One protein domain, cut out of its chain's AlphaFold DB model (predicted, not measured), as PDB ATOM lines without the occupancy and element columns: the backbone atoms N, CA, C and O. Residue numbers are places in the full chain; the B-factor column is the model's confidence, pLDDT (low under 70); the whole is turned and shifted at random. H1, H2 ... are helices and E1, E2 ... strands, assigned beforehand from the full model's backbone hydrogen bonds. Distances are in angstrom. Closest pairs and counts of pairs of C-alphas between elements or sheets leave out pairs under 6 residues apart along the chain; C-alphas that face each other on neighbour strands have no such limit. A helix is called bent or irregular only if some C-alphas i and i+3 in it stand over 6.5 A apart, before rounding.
ATOM      1  N   LEU A  16      -7.444  35.477 182.690       98.19
ATOM      2  CA  LEU A  16      -8.003  35.110 183.993       98.19
ATOM      3  C   LEU A  16      -9.086  36.094 184.455       98.19
ATOM      4  O   LEU A  16     -10.092  35.679 185.034       98.19
ATOM      5  N   LYS A  17      -8.913  37.392 184.174       97.44
ATOM      6  CA  LYS A  17      -9.899  38.431 184.516       97.44
ATOM      7  C   LYS A  17     -11.225  38.182 183.804       97.44
ATOM      8  O   LYS A  17     -12.288  38.269 184.413       97.44
ATOM      9  N   ARG A  18     -11.158  37.801 182.529       97.50
ATOM     10  CA  ARG A  18     -12.337  37.488 181.723       97.50
ATOM     11  C   ARG A  18     -13.051  36.230 182.209       97.50
ATOM     12  O   ARG A  18     -14.272  36.243 182.334       97.50
ATOM     13  N   VAL A  19     -12.299  35.187 182.562       98.00
ATOM     14  CA  VAL A  19     -12.855  33.968 183.168       98.00
ATOM     15  C   VAL A  19     -13.606  34.282 184.465       98.00
ATOM     16  O   VAL A  19     -14.733  33.820 184.643       98.00
ATOM     17  N   LYS A  20     -13.019  35.098 185.353       96.69
ATOM     18  CA  LYS A  20     -13.670  35.529 186.602       96.69
ATOM     19  C   LYS A  20     -14.981  36.265 186.321       96.69
ATOM     20  O   LYS A  20     -16.003  35.870 186.871       96.69
ATOM     21  N   LYS A  21     -14.965  37.232 185.396       97.12
ATOM     22  CA  LYS A  21     -16.150  38.011 185.003       97.12
ATOM     23  C   LYS A  21     -17.300  37.131 184.506       97.12
ATOM     24  O   LYS A  21     -18.444  37.318 184.903       97.12
ATOM     25  N   VAL A  22     -17.010  36.132 183.668       96.88
ATOM     26  CA  VAL A  22     -18.032  35.186 183.177       96.88
ATOM     27  C   VAL A  22     -18.641  34.359 184.319       96.88
ATOM     28  O   VAL A  22     -19.819  34.001 184.272       96.88
ATOM     29  N   LEU A  23     -17.857  34.053 185.354       96.50
ATOM     30  CA  LEU A  23     -18.289  33.207 186.461       96.50
ATOM     31  C   LEU A  23     -19.087  33.961 187.541       96.50
ATOM     32  O   LEU A  23     -19.844  33.319 188.263       96.50
ATOM     33  N   GLU A  24     -18.957  35.285 187.657       96.38
ATOM     34  CA  GLU A  24     -19.556  36.107 188.729       96.38
ATOM     35  C   GLU A  24     -21.050  35.830 188.943       96.38
ATOM     36  O   GLU A  24     -21.461  35.432 190.035       96.38
ATOM     37  N   ASN A  25     -21.855  35.933 187.882       95.62
ATOM     38  CA  ASN A  25     -23.302  35.693 187.959       95.62
ATOM     39  C   ASN A  25     -23.643  34.254 188.363       95.62
ATOM     40  O   ASN A  25     -24.633  34.002 189.052       95.62
ATOM     41  N   TYR A  26     -22.827  33.292 187.935       97.44
ATOM     42  CA  TYR A  26     -23.000  31.902 188.327       97.44
ATOM     43  C   TYR A  26     -22.633  31.681 189.804       97.44
ATOM     44  O   TYR A  26     -23.338  30.939 190.487       97.44
ATOM     45  N   LEU A  27     -21.592  32.343 190.327       97.62
ATOM     46  CA  LEU A  27     -21.215  32.234 191.740       97.62
ATOM     47  C   LEU A  27     -22.333  32.711 192.665       97.62
ATOM     48  O   LEU A  27     -22.597  32.050 193.664       97.62
ATOM     49  N   LEU A  28     -23.036  33.790 192.308       97.56
ATOM     50  CA  LEU A  28     -24.192  34.270 193.074       97.56
ATOM     51  C   LEU A  28     -25.277  33.188 193.194       97.56
ATOM     52  O   LEU A  28     -25.698  32.847 194.300       97.56
ATOM     53  N   LYS A  29     -25.655  32.569 192.067       98.19
ATOM     54  CA  LYS A  29     -26.625  31.458 192.036       98.19
ATOM     55  C   LYS A  29     -26.130  30.240 192.813       98.19
ATOM     56  O   LYS A  29     -26.909  29.565 193.483       98.19
ATOM     57  N   LEU A  30     -24.834  29.944 192.732       98.31
ATOM     58  CA  LEU A  30     -24.228  28.834 193.457       98.31
ATOM     59  C   LEU A  30     -24.239  29.069 194.974       98.31
ATOM     60  O   LEU A  30     -24.487  28.132 195.728       98.31
ATOM     61  N   TYR A  31     -23.987  30.296 195.433       98.00
ATOM     62  CA  TYR A  31     -24.060  30.645 196.853       98.00
ATOM     63  C   TYR A  31     -25.483  30.547 197.392       98.00
ATOM     64  O   TYR A  31     -25.684  29.999 198.479       98.00
ATOM     65  N   GLU A  32     -26.470  31.003 196.623       98.19
ATOM     66  CA  GLU A  32     -27.879  30.818 196.958       98.19
ATOM     67  C   GLU A  32     -28.230  29.324 197.057       98.19
ATOM     68  O   GLU A  32     -28.780  28.873 198.065       98.19
ATOM     69  N   TYR A  33     -27.833  28.530 196.058       98.38
ATOM     70  CA  TYR A  33     -28.022  27.080 196.048       98.38
ATOM     71  C   TYR A  33     -27.390  26.404 197.277       98.38
ATOM     72  O   TYR A  33     -28.074  25.699 198.020       98.38
ATOM     73  N   ASN A  34     -26.106  26.664 197.545       98.06
ATOM     74  CA  ASN A  34     -25.395  26.105 198.698       98.06
ATOM     75  C   ASN A  34     -26.037  26.529 200.029       98.06
ATOM     76  O   ASN A  34     -26.042  25.753 200.982       98.06
ATOM     77  N   SER A  35     -26.621  27.727 200.100       97.62
ATOM     78  CA  SER A  35     -27.336  28.189 201.294       97.62
ATOM     79  C   SER A  35     -28.629  27.410 201.532       97.62
ATOM     80  O   SER A  35     -28.943  27.119 202.687       97.62
ATOM     81  N   LYS A  36     -29.345  27.028 200.465       97.69
ATOM     82  CA  LYS A  36     -30.548  26.181 200.542       97.69
ATOM     83  C   LYS A  36     -30.207  24.775 201.027       97.69
ATOM     84  O   LYS A  36     -30.897  24.250 201.895       97.69
ATOM     85  N   ILE A  37     -29.112  24.191 200.539       96.94
ATOM     86  CA  ILE A  37     -28.734  22.808 200.875       96.94
ATOM     87  C   ILE A  37     -27.832  22.673 202.108       96.94
ATOM     88  O   ILE A  37     -27.533  21.550 202.504       96.94
ATOM     89  N   LYS A  38     -27.398  23.769 202.748       94.50
ATOM     90  CA  LYS A  38     -26.400  23.738 203.842       94.50
ATOM     91  C   LYS A  38     -26.740  22.773 204.987       94.50
ATOM     92  O   LYS A  38     -25.840  22.195 205.589       94.50
ATOM     93  N   HIS A  39     -28.029  22.590 205.274       93.25
ATOM     94  CA  HIS A  39     -28.528  21.709 206.333       93.25
ATOM     95  C   HIS A  39     -28.271  20.219 206.047       93.25
ATOM     96  O   HIS A  39     -28.221  19.420 206.973       93.25
ATOM     97  N   THR A  40     -28.047  19.850 204.783       94.94
ATOM     98  CA  THR A  40     -27.703  18.478 204.366       94.94
ATOM     99  C   THR A  40     -26.242  18.115 204.649       94.94
ATOM    100  O   THR A  40     -25.849  16.956 204.531       94.94
ATOM    101  N   GLY A  41     -25.406  19.104 204.989       94.38
ATOM    102  CA  GLY A  41     -23.965  18.933 205.157       94.38
ATOM    103  C   GLY A  41     -23.182  18.843 203.843       94.38
ATOM    104  O   GLY A  41     -21.961  18.714 203.889       94.38
ATOM    105  N   TYR A  42     -23.834  18.938 202.680       97.00
ATOM    106  CA  TYR A  42     -23.158  18.988 201.384       97.00
ATOM    107  C   TYR A  42     -22.900  20.418 200.910       97.00
ATOM    108  O   TYR A  42     -23.637  21.354 201.213       97.00
ATOM    109  N   TYR A  43     -21.840  20.570 200.120       97.44
ATOM    110  CA  TYR A  43     -21.438  21.830 199.517       97.44
ATOM    111  C   TYR A  43     -20.848  21.594 198.128       97.44
ATOM    112  O   TYR A  43     -19.991  20.727 197.944       97.44
ATOM    113  N   LEU A  44     -21.271  22.394 197.153       97.94
ATOM    114  CA  LEU A  44     -20.770  22.332 195.785       97.94
ATOM    115  C   LEU A  44     -19.721  23.420 195.544       97.94
ATOM    116  O   LEU A  44     -19.991  24.610 195.715       97.94
ATOM    117  N   LYS A  45     -18.530  23.017 195.095       97.44
ATOM    118  CA  LYS A  45     -17.498  23.923 194.575       97.44
ATOM    119  C   LYS A  45     -17.474  23.885 193.043       97.44
ATOM    120  O   LYS A  45     -17.568  22.797 192.469       97.44
ATOM    121  N   PRO A  46     -17.299  25.034 192.367       97.44
ATOM    122  CA  PRO A  46     -17.368  25.101 190.908       97.44
ATOM    123  C   PRO A  46     -16.022  24.928 190.207       97.44
ATOM    124  O   PRO A  46     -15.946  24.853 188.982       97.44
ATOM    125  N   VAL A  47     -14.941  24.933 190.980       97.12
ATOM    126  CA  VAL A  47     -13.579  24.899 190.474       97.12
ATOM    127  C   VAL A  47     -12.689  24.181 191.474       97.12
ATOM    128  O   VAL A  47     -12.807  24.373 192.686       97.12
ATOM    129  N   HIS A  48     -11.799  23.347 190.954       96.69
ATOM    130  CA  HIS A  48     -10.666  22.817 191.692       96.69
ATOM    131  C   HIS A  48      -9.417  23.592 191.271       96.69
ATOM    132  O   HIS A  48      -9.167  23.756 190.076       96.69
ATOM    133  N   ILE A  49      -8.671  24.106 192.250       96.75
ATOM    134  CA  ILE A  49      -7.503  24.961 192.029       96.75
ATOM    135  C   ILE A  49      -6.288  24.296 192.665       96.75
ATOM    136  O   ILE A  49      -6.329  23.928 193.840       96.75
ATOM    137  N   VAL A  50      -5.208  24.162 191.898       97.00
ATOM    138  CA  VAL A  50      -3.938  23.586 192.361       97.00
ATOM    139  C   VAL A  50      -2.801  24.529 192.012       97.00
ATOM    140  O   VAL A  50      -2.665  24.936 190.865       97.00
ATOM    141  N   THR A  51      -1.942  24.833 192.977       97.31
ATOM    142  CA  THR A  51      -0.745  25.653 192.753       97.31
ATOM    143  C   THR A  51       0.494  24.767 192.747       97.31
ATOM    144  O   THR A  51       0.649  23.924 193.630       97.31
ATOM    145  N   ARG A  52       1.388  24.959 191.774       95.00
ATOM    146  CA  ARG A  52       2.687  24.278 191.684       95.00
ATOM    147  C   ARG A  52       3.779  25.276 191.310       95.00
ATOM    148  O   ARG A  52       3.540  26.177 190.512       95.00
ATOM    149  N   TRP A  53       4.973  25.078 191.853       95.50
ATOM    150  CA  TRP A  53       6.179  25.782 191.426       95.50
ATOM    151  C   TRP A  53       6.956  24.891 190.461       95.50
ATOM    152  O   TRP A  53       7.097  23.694 190.716       95.50
ATOM    153  N   ARG A  54       7.428  25.453 189.350       89.56
ATOM    154  CA  ARG A  54       8.356  24.801 188.417       89.56
ATOM    155  C   ARG A  54       9.370  25.831 187.953       89.56
ATOM    156  O   ARG A  54       8.949  26.887 187.501       89.56
ATOM    157  N   GLU A  55      10.659  25.526 188.099       92.50
ATOM    158  CA  GLU A  55      11.757  26.396 187.634       92.50
ATOM    159  C   GLU A  55      11.613  27.848 188.136       92.50
ATOM    160  O   GLU A  55      11.745  28.808 187.390       92.50
ATOM    161  N   GLY A  56      11.236  28.023 189.408       93.62
ATOM    162  CA  GLY A  56      11.008  29.349 190.005       93.62
ATOM    163  C   GLY A  56       9.697  30.040 189.598       93.62
ATOM    164  O   GLY A  56       9.340  31.057 190.186       93.62
ATOM    165  N   ILE A  57       8.918  29.478 188.669       94.44
ATOM    166  CA  ILE A  57       7.650  30.045 188.199       94.44
ATOM    167  C   ILE A  57       6.469  29.383 188.917       94.44
ATOM    168  O   ILE A  57       6.295  28.159 188.907       94.44
ATOM    169  N   LYS A  58       5.597  30.205 189.512       96.06
ATOM    170  CA  LYS A  58       4.331  29.762 190.107       96.06
ATOM    171  C   LYS A  58       3.271  29.569 189.022       96.06
ATOM    172  O   LYS A  58       2.831  30.532 188.400       96.06
ATOM    173  N   ARG A  59       2.793  28.335 188.862       97.38
ATOM    174  CA  ARG A  59       1.656  27.981 188.001       97.38
ATOM    175  C   ARG A  59       0.440  27.648 188.854       97.38
ATOM    176  O   ARG A  59       0.524  26.823 189.767       97.38
ATOM    177  N   THR A  60      -0.697  28.263 188.544       98.12
ATOM    178  CA  THR A  60      -1.976  27.947 189.202       98.12
ATOM    179  C   THR A  60      -2.920  27.310 188.193       98.12
ATOM    180  O   THR A  60      -3.309  27.944 187.220       98.12
ATOM    181  N   TYR A  61      -3.270  26.049 188.413       98.25
ATOM    182  CA  TYR A  61      -4.128  25.242 187.557       98.25
ATOM    183  C   TYR A  61      -5.579  25.379 188.007       98.25
ATOM    184  O   TYR A  61      -5.873  25.200 189.189       98.25
ATOM    185  N   TYR A  62      -6.471  25.659 187.065       98.38
ATOM    186  CA  TYR A  62      -7.907  25.781 187.266       98.38
ATOM    187  C   TYR A  62      -8.615  24.664 186.506       98.38
ATOM    188  O   TYR A  62      -8.402  24.488 185.308       98.38
ATOM    189  N   TYR A  63      -9.490  23.939 187.198       98.06
ATOM    190  CA  TYR A  63     -10.330  22.892 186.624       98.06
ATOM    191  C   TYR A  63     -11.789  23.191 186.959       98.06
ATOM    192  O   TYR A  63     -12.255  22.876 188.057       98.06
ATOM    193  N   TYR A  64     -12.518  23.817 186.040       98.19
ATOM    194  CA  TYR A  64     -13.920  24.173 186.243       98.19
ATOM    195  C   TYR A  64     -14.834  22.962 186.062       98.19
ATOM    196  O   TYR A  64     -14.717  22.193 185.107       98.19
ATOM    197  N   GLY A  65     -15.763  22.782 186.993       96.88
ATOM    198  CA  GLY A  65     -16.649  21.627 187.030       96.88
ATOM    199  C   GLY A  65     -17.575  21.654 188.235       96.88
ATOM    200  O   GLY A  65     -17.953  22.721 188.720       96.88
ATOM    201  N   ARG A  66     -17.934  20.465 188.712       96.50
ATOM    202  CA  ARG A  66     -18.755  20.255 189.903       96.50
ATOM    203  C   ARG A  66     -17.985  19.360 190.853       96.50
ATOM    204  O   ARG A  66     -17.653  18.235 190.492       96.50
ATOM    205  N   TYR A  67     -17.667  19.881 192.028       97.56
ATOM    206  CA  TYR A  67     -16.913  19.166 193.048       97.56
ATOM    207  C   TYR A  67     -17.716  19.188 194.336       97.56
ATOM    208  O   TYR A  67     -17.849  20.239 194.969       97.56
ATOM    209  N   TRP A  68     -18.261  18.037 194.704       97.81
ATOM    210  CA  TRP A  68     -19.068  17.880 195.899       97.81
ATOM    211  C   TRP A  68     -18.194  17.600 197.106       97.81
ATOM    212  O   TRP A  68     -17.265  16.792 197.065       97.81
ATOM    213  N   TRP A  69     -18.511  18.295 198.187       97.56
ATOM    214  CA  TRP A  69     -17.857  18.167 199.473       97.56
ATOM    215  C   TRP A  69     -18.899  17.918 200.548       97.56
ATOM    216  O   TRP A  69     -19.986  18.489 200.501       97.56
ATOM    217  N   ARG A  70     -18.541  17.103 201.534       96.38
ATOM    218  CA  ARG A  70     -19.286  16.934 202.774       96.38
ATOM    219  C   ARG A  70     -18.556  17.671 203.888       96.38
ATOM    220  O   ARG A  70     -17.342  17.525 204.042       96.38
ATOM    221  N   LEU A  71     -19.289  18.480 204.639       94.00
ATOM    222  CA  LEU A  71     -18.810  19.154 205.835       94.00
ATOM    223  C   LEU A  71     -19.200  18.302 207.035       94.00
ATOM    224  O   LEU A  71     -20.376  18.097 207.322       94.00
ATOM    225  N   GLU A  72     -18.196  17.820 207.751       92.06
ATOM    226  CA  GLU A  72     -18.379  17.071 208.984       92.06
ATOM    227  C   GLU A  72     -17.977  17.953 210.160       92.06
ATOM    228  O   GLU A  72     -16.821  18.366 210.282       92.06
ATOM    229  N   TYR A  73     -18.931  18.238 211.040       90.44
ATOM    230  CA  TYR A  73     -18.649  18.940 212.284       90.44
ATOM    231  C   TYR A  73     -17.925  18.004 213.259       90.44
ATOM    232  O   TYR A  73     -18.377  16.895 213.531       90.44
ATOM    233  N   ARG A  74     -16.783  18.453 213.782       91.81
ATOM    234  CA  ARG A  74     -15.903  17.703 214.692       91.81
ATOM    235  C   ARG A  74     -15.860  18.322 216.095       91.81
ATOM    236  O   ARG A  74     -14.905  18.112 216.832       91.81
ATOM    237  N   GLY A  75     -16.880  19.100 216.459       90.12
ATOM    238  CA  GLY A  75     -16.933  19.822 217.730       90.12
ATOM    239  C   GLY A  75     -16.384  21.246 217.634       90.12
ATOM    240  O   GLY A  75     -16.348  21.854 216.562       90.12
ATOM    241  N   LYS A  76     -15.963  21.795 218.774       92.31
ATOM    242  CA  LYS A  76     -15.432  23.158 218.904       92.31
ATOM    243  C   LYS A  76     -14.051  23.139 219.541       92.31
ATOM    244  O   LYS A  76     -13.790  22.351 220.442       92.31
ATOM    245  N   ARG A  77     -13.198  24.073 219.121       90.12
ATOM    246  CA  ARG A  77     -11.988  24.472 219.846       90.12
ATOM    247  C   ARG A  77     -12.189  25.909 220.320       90.12
ATOM    248  O   ARG A  77     -12.067  26.849 219.538       90.12
ATOM    249  N   GLY A  78     -12.577  26.068 221.586       90.88
ATOM    250  CA  GLY A  78     -13.025  27.357 222.122       90.88
ATOM    251  C   GLY A  78     -14.288  27.852 221.407       90.88
ATOM    252  O   GLY A  78     -15.297  27.150 221.364       90.88
ATOM    253  N   LYS A  79     -14.227  29.051 220.811       92.00
ATOM    254  CA  LYS A  79     -15.345  29.653 220.054       92.00
ATOM    255  C   LYS A  79     -15.416  29.209 218.583       92.00
ATOM    256  O   LYS A  79     -16.384  29.535 217.904       92.00
ATOM    257  N   THR A  80     -14.429  28.456 218.093       90.50
ATOM    258  CA  THR A  80     -14.317  28.086 216.674       90.50
ATOM    259  C   THR A  80     -14.818  26.666 216.429       90.50
ATOM    260  O   THR A  80     -14.346  25.715 217.056       90.50
ATOM    261  N   SER A  81     -15.749  26.507 215.489       90.38
ATOM    262  CA  SER A  81     -16.210  25.198 215.012       90.38
ATOM    263  C   SER A  81     -15.105  24.481 214.234       90.38
ATOM    264  O   SER A  81     -14.534  25.042 213.299       90.38
ATOM    265  N   LEU A  82     -14.829  23.226 214.583       91.75
ATOM    266  CA  LEU A  82     -13.931  22.362 213.824       91.75
ATOM    267  C   LEU A  82     -14.736  21.677 212.719       91.75
ATOM    268  O   LEU A  82     -15.640  20.893 212.999       91.75
ATOM    269  N   ILE A  83     -14.418  21.982 211.463       92.69
ATOM    270  CA  ILE A  83     -15.101  21.420 210.294       92.69
ATOM    271  C   ILE A  83     -14.086  20.645 209.465       92.69
ATOM    272  O   ILE A  83     -13.087  21.202 209.007       92.69
ATOM    273  N   ARG A  84     -14.360  19.361 209.237       93.25
ATOM    274  CA  ARG A  84     -13.621  18.542 208.278       93.25
ATOM    275  C   ARG A  84     -14.341  18.584 206.936       93.25
ATOM    276  O   ARG A  84     -15.527  18.288 206.854       93.25
ATOM    277  N   TRP A  85     -13.601  18.925 205.889       95.00
ATOM    278  CA  TRP A  85     -14.076  18.877 204.512       95.00
ATOM    279  C   TRP A  85     -13.673  17.540 203.894       95.00
ATOM    280  O   TRP A  85     -12.485  17.229 203.816       95.00
ATOM    281  N   VAL A  86     -14.651  16.758 203.454       96.56
ATOM    282  CA  VAL A  86     -14.438  15.467 202.792       96.56
ATOM    283  C   VAL A  86     -14.874  15.595 201.342       96.56
ATOM    284  O   VAL A  86     -16.009  15.979 201.072       96.56
ATOM    285  N   TYR A  87     -13.976  15.322 200.398       96.31
ATOM    286  CA  TYR A  87     -14.326  15.316 198.981       96.31
ATOM    287  C   TYR A  87     -15.159  14.073 198.660       96.31
ATOM    288  O   TYR A  87     -14.775  12.965 199.022       96.31
ATOM    289  N   VAL A  88     -16.298  14.272 197.998       95.88
ATOM    290  CA  VAL A  88     -17.292  13.218 197.728       95.88
ATOM    291  C   VAL A  88     -17.237  12.762 196.273       95.88
ATOM    292  O   VAL A  88     -17.559  11.622 195.971       95.88
ATOM    293  N   GLY A  89     -16.796  13.634 195.366       96.31
ATOM    294  CA  GLY A  89     -16.718  13.332 193.942       96.31
ATOM    295  C   GLY A  89     -17.332  14.425 193.079       96.31
ATOM    296  O   GLY A  89     -17.539  15.560 193.515       96.31
ATOM    297  N   ARG A  90     -17.601  14.074 191.819       95.31
ATOM    298  CA  ARG A  90     -18.192  14.981 190.820       95.31
ATOM    299  C   ARG A  90     -19.687  14.764 190.614       95.31
ATOM    300  O   ARG A  90     -20.373  15.662 190.131       95.31
ATOM    301  N   GLU A  91     -20.182  13.594 190.996       95.50
ATOM    302  CA  GLU A  91     -21.594  13.240 190.913       95.50
ATOM    303  C   GLU A  91     -22.381  13.896 192.042       95.50
ATOM    304  O   GLU A  91     -21.898  14.014 193.171       95.50
ATOM    305  N   LYS A  92     -23.593  14.351 191.719       95.69
ATOM    306  CA  LYS A  92     -24.489  14.960 192.695       95.69
ATOM    307  C   LYS A  92     -24.937  13.905 193.714       95.69
ATOM    308  O   LYS A  92     -25.445  12.867 193.294       95.69
ATOM    309  N   PRO A  93     -24.797  14.166 195.026       95.44
ATOM    310  CA  PRO A  93     -25.398  13.326 196.053       95.44
ATOM    311  C   PRO A  93     -26.904  13.144 195.826       95.44
ATOM    312  O   PRO A  93     -27.584  14.053 195.343       95.44
ATOM    313  N   LYS A  94     -27.422  11.969 196.189       91.19
ATOM    314  CA  LYS A  94     -28.856  11.669 196.099       91.19
ATOM    315  C   LYS A  94     -29.665  12.676 196.932       91.19
ATOM    316  O   LYS A  94     -29.148  13.245 197.892       91.19
ATOM    317  N   ASP A  95     -30.900  12.931 196.510       92.06
ATOM    318  CA  ASP A  95     -31.893  13.762 197.216       92.06
ATOM    319  C   ASP A  95     -31.590  15.268 197.320       92.06
ATOM    320  O   ASP A  95     -32.347  16.021 197.931       92.06
ATOM    321  N   LEU A  96     -30.521  15.754 196.677       96.50
ATOM    322  CA  LEU A  96     -30.272  17.190 196.545       96.50
ATOM    323  C   LEU A  96     -31.006  17.784 195.329       96.50
ATOM    324  O   LEU A  96     -31.046  17.137 194.273       96.50
ATOM    325  N   PRO A  97     -31.508  19.033 195.419       96.62
ATOM    326  CA  PRO A  97     -32.056  19.745 194.266       96.62
ATOM    327  C   PRO A  97     -31.015  19.892 193.149       96.62
ATOM    328  O   PRO A  97     -29.813  19.734 193.363       96.62
ATOM    329  N   GLU A  98     -31.456  20.197 191.931       96.81
ATOM    330  CA  GLU A  98     -30.515  20.419 190.832       96.81
ATOM    331  C   GLU A  98     -29.697  21.706 191.049       96.81
ATOM    332  O   GLU A  98     -30.270  22.766 191.329       96.81
ATOM    333  N   PRO A  99     -28.356  21.650 190.932       96.94
ATOM    334  CA  PRO A  99     -27.513  22.826 191.050       96.94
ATOM    335  C   PRO A  99     -27.629  23.718 189.808       96.94
ATOM    336  O   PRO A  99     -27.944  23.237 188.714       96.94
ATOM    337  N   PRO A 100     -27.296  25.015 189.925       97.38
ATOM    338  CA  PRO A 100     -27.197  25.881 188.758       97.38
ATOM    339  C   PRO A 100     -26.160  25.337 187.765       97.38
ATOM    340  O   PRO A 100     -25.119  24.797 188.148       97.38
ATOM    341  N   ARG A 101     -26.421  25.517 186.468       95.31
ATOM    342  CA  ARG A 101     -25.485  25.125 185.409       95.31
ATOM    343  C   ARG A 101     -24.251  26.031 185.433       95.31
ATOM    344  O   ARG A 101     -24.380  27.248 185.323       95.31
ATOM    345  N   ASN A 102     -23.066  25.433 185.533       96.06
ATOM    346  CA  ASN A 102     -21.796  26.152 185.461       96.06
ATOM    347  C   ASN A 102     -21.451  26.461 183.988       96.06
ATOM    348  O   ASN A 102     -21.238  25.519 183.220       96.06
ATOM    349  N   PRO A 103     -21.371  27.741 183.572       97.12
ATOM    350  CA  PRO A 103     -21.086  28.101 182.180       97.12
ATOM    351  C   PRO A 103     -19.675  27.699 181.731       97.12
ATOM    352  O   PRO A 103     -19.420  27.572 180.537       97.12
ATOM    353  N   LEU A 104     -18.763  27.475 182.679       97.94
ATOM    354  CA  LEU A 104     -17.373  27.107 182.421       97.94
ATOM    355  C   LEU A 104     -17.094  25.622 182.687       97.94
ATOM    356  O   LEU A 104     -15.938  25.215 182.755       97.94
ATOM    357  N   GLU A 105     -18.122  24.789 182.861       96.94
ATOM    358  CA  GLU A 105     -17.933  23.364 183.136       96.94
ATOM    359  C   GLU A 105     -17.086  22.665 182.058       96.94
ATOM    360  O   GLU A 105     -17.425  22.643 180.875       96.94
ATOM    361  N   GLY A 106     -15.969  22.067 182.483       97.19
ATOM    362  CA  GLY A 106     -15.007  21.404 181.606       97.19
ATOM    363  C   GLY A 106     -13.859  22.292 181.118       97.19
ATOM    364  O   GLY A 106     -12.931  21.754 180.514       97.19
ATOM    365  N   LEU A 107     -13.875  23.602 181.399       98.31
ATOM    366  CA  LEU A 107     -12.743  24.488 181.130       98.31
ATOM    367  C   LEU A 107     -11.579  24.139 182.066       98.31
ATOM    368  O   LEU A 107     -11.729  24.123 183.291       98.31
ATOM    369  N   ARG A 108     -10.406  23.869 181.489       98.06
ATOM    370  CA  ARG A 108      -9.169  23.607 182.236       98.06
ATOM    371  C   ARG A 108      -8.004  24.391 181.653       98.06
ATOM    372  O   ARG A 108      -7.792  24.377 180.448       98.06
ATOM    373  N   PHE A 109      -7.240  25.052 182.503       98.06
ATOM    374  CA  PHE A 109      -6.064  25.816 182.095       98.06
ATOM    375  C   PHE A 109      -5.129  26.004 183.284       98.06
ATOM    376  O   PHE A 109      -5.503  25.723 184.425       98.06
ATOM    377  N   TYR A 110      -3.929  26.514 183.041       98.00
ATOM    378  CA  TYR A 110      -3.123  27.104 184.104       98.00
ATOM    379  C   TYR A 110      -2.849  28.572 183.819       98.00
ATOM    380  O   TYR A 110      -2.995  29.034 182.691       98.00
ATOM    381  N   VAL A 111      -2.476  29.303 184.862       98.06
ATOM    382  CA  VAL A 111      -2.077  30.705 184.750       98.06
ATOM    383  C   VAL A 111      -0.665  30.921 185.252       98.06
ATOM    384  O   VAL A 111      -0.225  30.260 186.203       98.06
ATOM    385  N   VAL A 112      -0.001  31.886 184.625       96.88
ATOM    386  CA  VAL A 112       1.209  32.553 185.109       96.88
ATOM    387  C   VAL A 112       0.873  34.043 185.137       96.88
ATOM    388  O   VAL A 112       0.547  34.622 184.105       96.88
ATOM    389  N   GLY A 113       0.854  34.648 186.327       95.50
ATOM    390  CA  GLY A 113       0.221  35.960 186.501       95.50
ATOM    391  C   GLY A 113      -1.278  35.896 186.172       95.50
ATOM    392  O   GLY A 113      -1.993  35.067 186.739       95.50
ATOM    393  N   ASP A 114      -1.727  36.744 185.245       96.69
ATOM    394  CA  ASP A 114      -3.110  36.780 184.737       96.69
ATOM    395  C   ASP A 114      -3.278  36.126 183.351       96.69
ATOM    396  O   ASP A 114      -4.404  36.021 182.846       96.69
TER     397      ASP A 114
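This is residues 16 to 114 of the 150 residues of an uncharacterized protein of Pyrodictium sp (UniProt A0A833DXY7). Look for a strongly twisted antiparallel sheet bent sharply into a V, with one long helix, H1, over one face of it. The longest strand, E2, makes both arms of the V; E1 follows it round the bend, while E4 pairs with it on one arm and E3 on the other. The printed part has 99 residues, with one named helix and four named strands, H1 first along the chain and the strands after it; its class is mixed, helices and strands, and the sheet is branched, E2 being the antiparallel neighbour of E1, of E3 and of E4, with E1, E2 and E3 forming a meander, each strand the antiparallel neighbour of the one before. It is loose, with a radius of gyration of the C-alphas of 15.8 A and spans of 42 by 34 by 23 A.

Start with H1, residues 16 to 40, at a height over the sheet of 8.4 A. It lies over E1, residues 42 to 54, slantwise at 37 degrees on the local plane; their closest C-alphas, of Asn 34 and Tyr 43, are 5.9 A apart. In H1, 17 of 21 O i to N i+4 pairs are within hydrogen-bond range. E1 forms a hairpin with E2, residues 57 to 77, where N 50 and O 61 are 3.0 A apart. On the other side of E2 are E3, residues 80 to 89, its hairpin partner with N 72 and O 84 at 2.9 A, and E4, residues 108 to 112, with N 62 and O 109 at 2.8 A. E3 and E4 are apart.

Find C-alpha 16 at (-8.003, 35.110, 183.993); from there H1 runs 32.9 A, with a kink of 48 degrees near residue 25, and is irregular: C-alphas 36 and 39 are 7.6 A apart. E1 spans 34.6 A and bends by 60 degrees at residue 46; E2 spans 37.7 A and bends by 102 degrees at residue 65. E3 spans 27.2 A, and E4 14.0 A to C-alpha 112 at (1.209, 32.553, 185.109).

The two farthest C-alphas, of Glu 55 and Asp 95, are 46.4 A apart. The link from E3 to E4, residues 90 to 107, is long. The printed part has no cut, and no printed residue is under 70 in pLDDT.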